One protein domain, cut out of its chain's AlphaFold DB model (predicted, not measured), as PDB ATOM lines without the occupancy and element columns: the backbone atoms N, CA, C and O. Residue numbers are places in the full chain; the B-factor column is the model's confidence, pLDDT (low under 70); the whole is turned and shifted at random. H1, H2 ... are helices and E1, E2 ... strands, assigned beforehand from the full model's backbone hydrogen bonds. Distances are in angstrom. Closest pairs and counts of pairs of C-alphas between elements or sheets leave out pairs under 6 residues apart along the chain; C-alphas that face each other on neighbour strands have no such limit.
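This is residues 312 to 364 of the 535 residues of an uncharacterized protein of Rhodotorula taiwanensis (UniProt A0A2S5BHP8). Two antiparallel hairpins follow one another along a rod, E1-E2 and the smaller E3-E4, with the short helix H1 at one end. The unnamed residues 312 to 331 loop at the other end and run along the first hairpin. The printed part has 53 residues, 23 in named elements, under half, in the order E1 E2 E3 E4 H1; the class is mostly strand. It is only just loose, close to compact, with radius of gyration of the C-alphas 12.0 A and spans of 39 by 18 by 10 A.

E1, residues 332 to 336, begins at C-alpha (22.916, 18.429, -32.074) and is 13.0 A long. E2, 339 to 344, measures 15.3 A; E3, 350 to 353, 9.2 A; E4, 356 to 359, 9.9 A. H1, 361 to 364, 5.0 A, ends at C-alpha (33.835, 0.743, -28.702).

In hairpin E1-E2, N 334 and O 341 are 2.9 A apart, within hydrogen-bond range. In hairpin E3-E4, N 351 and O 358, 2.8 A apart, are too. The closest C-alphas of E2 and E3, Ser 344 and Leu 352, are 6.3 A apart. E1 and E3 are apart. H1 is too short for an O i to N i+4 pair; its one O i to N i+3 pair is within range.

The C-alphas farthest apart, Leu 320 and Ser 362, are 39.0 A apart. The printed part has no cut, and the four links between named elements are tight. The model's pLDDT is under 70 at residues 361 to 364.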
ATOM      1  N   THR A 312      18.727  27.807 -43.156       92.94
ATOM      2  CA  THR A 312      19.233  27.983 -41.789       92.94
ATOM      3  C   THR A 312      18.225  27.583 -40.709       92.94
ATOM      4  O   THR A 312      18.622  27.300 -39.577       92.94
ATOM      5  N   SER A 313      16.931  27.491 -41.031       93.56
ATOM      6  CA  SER A 313      15.893  27.072 -40.087       93.56
ATOM      7  C   SER A 313      16.014  25.590 -39.736       93.56
ATOM      8  O   SER A 313      15.895  24.726 -40.601       93.56
ATOM      9  N   LEU A 314      16.174  25.288 -38.445       92.62
ATOM     10  CA  LEU A 314      16.163  23.911 -37.941       92.62
ATOM     11  C   LEU A 314      14.811  23.215 -38.121       92.62
ATOM     12  O   LEU A 314      14.798  21.999 -38.247       92.62
ATOM     13  N   ASP A 315      13.707  23.961 -38.169       92.38
ATOM     14  CA  ASP A 315      12.349  23.406 -38.271       92.38
ATOM     15  C   ASP A 315      11.802  23.352 -39.706       92.38
ATOM     16  O   ASP A 315      10.750  22.764 -39.950       92.38
ATOM     17  N   ASN A 316      12.495  23.981 -40.660       92.50
ATOM     18  CA  ASN A 316      12.088  24.071 -42.065       92.50
ATOM     19  C   ASN A 316      13.294  23.884 -43.001       92.50
ATOM     20  O   ASN A 316      13.459  24.630 -43.965       92.50
ATOM     21  N   CYS A 317      14.186  22.948 -42.682       94.50
ATOM     22  CA  CYS A 317      15.452  22.812 -43.387       94.50
ATOM     23  C   CYS A 317      15.247  22.209 -44.783       94.50
ATOM     24  O   CYS A 317      14.769  21.086 -44.925       94.50
ATOM     25  N   GLY A 318      15.574  22.965 -45.832       91.50
ATOM     26  CA  GLY A 318      15.422  22.568 -47.238       91.50
ATOM     27  C   GLY A 318      13.984  22.623 -47.760       91.50
ATOM     28  O   GLY A 318      13.758  23.033 -48.896       91.50
ATOM     29  N   THR A 319      12.996  22.282 -46.932       92.56
ATOM     30  CA  THR A 319      11.567  22.407 -47.243       92.56
ATOM     31  C   THR A 319      10.760  22.762 -45.994       92.56
ATOM     32  O   THR A 319      11.154  22.452 -44.868       92.56
ATOM     33  N   LEU A 320       9.602  23.401 -46.187       92.50
ATOM     34  CA  LEU A 320       8.681  23.726 -45.097       92.50
ATOM     35  C   LEU A 320       8.263  22.464 -44.329       92.50
ATOM     36  O   LEU A 320       7.897  21.455 -44.932       92.50
ATOM     37  N   GLY A 321       8.305  22.541 -42.998       87.94
ATOM     38  CA  GLY A 321       7.937  21.454 -42.087       87.94
ATOM     39  C   GLY A 321       8.985  20.349 -41.909       87.94
ATOM     40  O   GLY A 321       8.757  19.436 -41.116       87.94
ATOM     41  N   PHE A 322      10.125  20.404 -42.606       91.25
ATOM     42  CA  PHE A 322      11.216  19.455 -42.385       91.25
ATOM     43  C   PHE A 322      12.086  19.902 -41.207       91.25
ATOM     44  O   PHE A 322      13.036  20.670 -41.364       91.25
ATOM     45  N   SER A 323      11.743  19.415 -40.014       93.94
ATOM     46  CA  SER A 323      12.534  19.658 -38.810       93.94
ATOM     47  C   SER A 323      13.704  18.678 -38.721       93.94
ATOM     48  O   SER A 323      13.546  17.461 -38.860       93.94
ATOM     49  N   CYS A 324      14.902  19.216 -38.506       92.06
ATOM     50  CA  CYS A 324      16.116  18.434 -38.390       92.06
ATOM     51  C   CYS A 324      16.068  17.531 -37.157       92.06
ATOM     52  O   CYS A 324      15.974  17.993 -36.022       92.06
ATOM     53  N   THR A 325      16.236  16.230 -37.381       91.94
ATOM     54  CA  THR A 325      16.433  15.250 -36.313       91.94
ATOM     55  C   THR A 325      17.852  14.708 -36.376       91.94
ATOM     56  O   THR A 325      18.374  14.385 -37.444       91.94
ATOM     57  N   PHE A 326      18.507  14.630 -35.220       91.75
ATOM     58  CA  PHE A 326      19.896  14.195 -35.121       91.75
ATOM     59  C   PHE A 326      19.979  12.908 -34.306       91.75
ATOM     60  O   PHE A 326      19.377  12.784 -33.239       91.75
ATOM     61  N   SER A 327      20.726  11.937 -34.829       87.25
ATOM     62  CA  SER A 327      20.916  10.624 -34.211       87.25
ATOM     63  C   SER A 327      22.377  10.431 -33.797       87.25
ATOM     64  O   SER A 327      23.277  10.804 -34.561       87.25
ATOM     65  N   PRO A 328      22.655   9.821 -32.626       86.88
ATOM     66  CA  PRO A 328      21.717   9.298 -31.618       86.88
ATOM     67  C   PRO A 328      21.086  10.409 -30.760       86.88
ATOM     68  O   PRO A 328      21.534  11.551 -30.800       86.88
ATOM     69  N   ALA A 329      20.078  10.070 -29.946       87.12
ATOM     70  CA  ALA A 329      19.457  11.014 -29.013       87.12
ATOM     71  C   ALA A 329      20.516  11.754 -28.168       87.12
ATOM     72  O   ALA A 329      21.406  11.127 -27.586       87.12
ATOM     73  N   GLY A 330      20.427  13.086 -28.131       86.75
ATOM     74  CA  GLY A 330      21.436  13.967 -27.531       86.75
ATOM     75  C   GLY A 330      22.495  14.497 -28.507       86.75
ATOM     76  O   GLY A 330      23.364  15.254 -28.086       86.75
ATOM     77  N   ALA A 331      22.450  14.125 -29.790       91.88
ATOM     78  CA  ALA A 331      23.203  14.805 -30.845       91.88
ATOM     79  C   ALA A 331      22.557  16.152 -31.197       91.88
ATOM     80  O   ALA A 331      21.335  16.298 -31.132       91.88
ATOM     81  N   SER A 332      23.378  17.124 -31.595       93.56
ATOM     82  CA  SER A 332      22.916  18.429 -32.074       93.56
ATOM     83  C   SER A 332      23.466  18.716 -33.467       93.56
ATOM     84  O   SER A 332      24.499  18.181 -33.882       93.56
ATOM     85  N   GLY A 333      22.796  19.603 -34.187       92.88
ATOM     86  CA  GLY A 333      23.198  19.995 -35.525       92.88
ATOM     87  C   GLY A 333      22.637  21.344 -35.930       92.88
ATOM     88  O   GLY A 333      22.020  22.042 -35.127       92.88
ATOM     89  N   ALA A 334      22.891  21.706 -37.179       93.75
ATOM     90  CA  ALA A 334      22.432  22.935 -37.805       93.75
ATOM     91  C   ALA A 334      21.803  22.621 -39.167       93.75
ATOM     92  O   ALA A 334      22.154  21.621 -39.798       93.75
ATOM     93  N   CYS A 335      20.904  23.487 -39.628       94.75
ATOM     94  CA  CYS A 335      20.530  23.519 -41.032       94.75
ATOM     95  C   CYS A 335      21.562  24.364 -41.783       94.75
ATOM     96  O   CYS A 335      21.805  25.511 -41.406       94.75
ATOM     97  N   ILE A 336      22.207  23.787 -42.794       93.62
ATOM     98  CA  ILE A 336      23.208  24.471 -43.614       93.62
ATOM     99  C   ILE A 336      22.860  24.203 -45.074       93.62
ATOM    100  O   ILE A 336      22.845  23.049 -45.501       93.62
ATOM    101  N   LEU A 337      22.567  25.268 -45.832       91.75
ATOM    102  CA  LEU A 337      22.184  25.199 -47.253       91.75
ATOM    103  C   LEU A 337      21.027  24.214 -47.510       91.75
ATOM    104  O   LEU A 337      21.026  23.462 -48.481       91.75
ATOM    105  N   GLY A 338      20.065  24.169 -46.584       91.62
ATOM    106  CA  GLY A 338      18.878  23.322 -46.691       91.62
ATOM    107  C   GLY A 338      19.110  21.850 -46.349       91.62
ATOM    108  O   GLY A 338      18.238  21.025 -46.596       91.62
ATOM    109  N   SER A 339      20.266  21.504 -45.777       93.56
ATOM    110  CA  SER A 339      20.578  20.153 -45.305       93.56
ATOM    111  C   SER A 339      20.848  20.131 -43.803       93.56
ATOM    112  O   SER A 339      21.573  20.973 -43.272       93.56
ATOM    113  N   CYS A 340      20.293  19.138 -43.108       93.81
ATOM    114  CA  CYS A 340      20.549  18.925 -41.686       93.81
ATOM    115  C   CYS A 340      21.928  18.293 -41.488       93.81
ATOM    116  O   CYS A 340      22.150  17.139 -41.857       93.81
ATOM    117  N   ILE A 341      22.851  19.035 -40.881       92.06
ATOM    118  CA  ILE A 341      24.225  18.592 -40.632       92.06
ATOM    119  C   ILE A 341      24.435  18.423 -39.128       92.06
ATOM    120  O   ILE A 341      24.184  19.345 -38.352       92.06
ATOM    121  N   VAL A 342      24.927  17.254 -38.707       92.75
ATOM    122  CA  VAL A 342      25.310  17.013 -37.309       92.75
ATOM    123  C   VAL A 342      26.579  17.808 -36.997       92.75
ATOM    124  O   VAL A 342      27.603  17.631 -37.657       92.75
ATOM    125  N   THR A 343      26.527  18.656 -35.970       92.31
ATOM    126  CA  THR A 343      27.654  19.504 -35.542       92.31
ATOM    127  C   THR A 343      28.231  19.083 -34.198       92.31
ATOM    128  O   THR A 343      29.380  19.404 -33.902       92.31
ATOM    129  N   SER A 344      27.483  18.327 -33.387       92.88
ATOM    130  CA  SER A 344      27.995  17.776 -32.136       92.88
ATOM    131  C   SER A 344      27.355  16.431 -31.783       92.88
ATOM    132  O   SER A 344      26.241  16.109 -32.203       92.88
ATOM    133  N   CYS A 345      28.082  15.636 -30.998       92.44
ATOM    134  CA  CYS A 345      27.660  14.315 -30.550       92.44
ATOM    135  C   CYS A 345      27.733  14.213 -29.024       92.44
ATOM    136  O   CYS A 345      28.638  14.796 -28.423       92.44
ATOM    137  N   PRO A 346      26.856  13.417 -28.391       90.50
ATOM    138  CA  PRO A 346      26.868  13.242 -26.948       90.50
ATOM    139  C   PRO A 346      28.127  12.474 -26.505       90.50
ATOM    140  O   PRO A 346      28.278  11.264 -26.723       90.50
ATOM    141  N   THR A 347      29.052  13.198 -25.874       83.69
ATOM    142  CA  THR A 347      30.290  12.667 -25.289       83.69
ATOM    143  C   THR A 347      30.037  12.035 -23.913       83.69
ATOM    144  O   THR A 347      29.094  12.432 -23.233       83.69
ATOM    145  N   PRO A 348      30.864  11.074 -23.447       82.88
ATOM    146  CA  PRO A 348      32.061  10.517 -24.092       82.88
ATOM    147  C   PRO A 348      31.771   9.327 -25.023       82.88
ATOM    148  O   PRO A 348      32.699   8.734 -25.565       82.88
ATOM    149  N   LYS A 349      30.501   8.926 -25.178       81.81
ATOM    150  CA  LYS A 349      30.120   7.693 -25.889       81.81
ATOM    151  C   LYS A 349      30.286   7.811 -27.407       81.81
ATOM    152  O   LYS A 349      30.689   6.835 -28.046       81.81
ATOM    153  N   TYR A 350      30.013   8.985 -27.970       86.50
ATOM    154  CA  TYR A 350      30.107   9.249 -29.402       86.50
ATOM    155  C   TYR A 350      31.080  10.391 -29.696       86.50
ATOM    156  O   TYR A 350      31.214  11.332 -28.920       86.50
ATOM    157  N   THR A 351      31.739  10.301 -30.845       88.62
ATOM    158  CA  THR A 351      32.584  11.339 -31.440       88.62
ATOM    159  C   THR A 351      32.055  11.660 -32.832       88.62
ATOM    160  O   THR A 351      31.613  10.752 -33.545       88.62
ATOM    161  N   LEU A 352      32.107  12.932 -33.228       89.12
ATOM    162  CA  LEU A 352      31.715  13.362 -34.567       89.12
ATOM    163  C   LEU A 352      32.782  12.933 -35.580       89.12
ATOM    164  O   LEU A 352      33.939  13.331 -35.468       89.12
ATOM    165  N   VAL A 353      32.399  12.113 -36.557       87.69
ATOM    166  CA  VAL A 353      33.279  11.657 -37.640       87.69
ATOM    167  C   VAL A 353      32.513  11.765 -38.953       87.69
ATOM    168  O   VAL A 353      31.476  11.124 -39.111       87.69
ATOM    169  N   ASN A 354      33.021  12.571 -39.890       85.50
ATOM    170  CA  ASN A 354      32.424  12.803 -41.214       85.50
ATOM    171  C   ASN A 354      30.924  13.155 -41.158       85.50
ATOM    172  O   ASN A 354      30.115  12.557 -41.862       85.50
ATOM    173  N   GLY A 355      30.539  14.082 -40.273       82.88
ATOM    174  CA  GLY A 355      29.148  14.543 -40.160       82.88
ATOM    175  C   GLY A 355      28.178  13.532 -39.537       82.88
ATOM    176  O   GLY A 355      26.971  13.747 -39.573       82.88
ATOM    177  N   ALA A 356      28.680  12.440 -38.952       86.75
ATOM    178  CA  ALA A 356      27.872  11.455 -38.244       86.75
ATOM    179  C   ALA A 356      28.466  11.129 -36.870       86.75
ATOM    180  O   ALA A 356      29.684  11.048 -36.687       86.75
ATOM    181  N   CYS A 357      27.598  10.867 -35.897       89.62
ATOM    182  CA  CYS A 357      28.033  10.383 -34.596       89.62
ATOM    183  C   CYS A 357      28.445   8.914 -34.684       89.62
ATOM    184  O   CYS A 357      27.636   8.029 -34.966       89.62
ATOM    185  N   LYS A 358      29.724   8.640 -34.423       88.56
ATOM    186  CA  LYS A 358      30.281   7.283 -34.356       88.56
ATOM    187  C   LYS A 358      30.737   6.992 -32.931       88.56
ATOM    188  O   LYS A 358      31.141   7.900 -32.214       88.56
ATOM    189  N   LEU A 359      30.679   5.729 -32.506       81.94
ATOM    190  CA  LEU A 359      31.162   5.331 -31.180       81.94
ATOM    191  C   LEU A 359      32.649   5.688 -31.023       81.94
ATOM    192  O   LEU A 359      33.488   5.260 -31.830       81.94
ATOM    193  N   ALA A 360      32.953   6.436 -29.960       77.44
ATOM    194  CA  ALA A 360      34.312   6.786 -29.562       77.44
ATOM    195  C   ALA A 360      35.112   5.514 -29.210       77.44
ATOM    196  O   ALA A 360      34.499   4.498 -28.879       77.44
ATOM    197  N   PRO A 361      36.457   5.521 -29.202       68.38
ATOM    198  CA  PRO A 361      37.258   4.362 -28.784       68.38
ATOM    199  C   PRO A 361      36.853   3.791 -27.409       68.38
ATOM    200  O   PRO A 361      36.749   2.577 -27.245       68.38
ATOM    201  N   SER A 362      36.510   4.663 -26.454       61.28
ATOM    202  CA  SER A 362      35.951   4.315 -25.136       61.28
ATOM    203  C   SER A 362      34.550   3.687 -25.219       61.28
ATOM    204  O   SER A 362      34.235   2.751 -24.482       61.28
ATOM    205  N   GLY A 363      33.720   4.156 -26.154       57.97
ATOM    206  CA  GLY A 363      32.413   3.591 -26.491       57.97
ATOM    207  C   GLY A 363      32.508   2.247 -27.217       57.97
ATOM    208  O   GLY A 363      31.695   1.369 -26.953       57.97
ATOM    209  N   ARG A 364      33.527   2.036 -28.063       59.94
ATOM    210  CA  ARG A 364      33.835   0.743 -28.702       59.94
ATOM    211  C   ARG A 364      34.351  -0.275 -27.690       59.94
ATOM    212  O   ARG A 364      33.992  -1.440 -27.787       59.94
TER     213      ARG A 364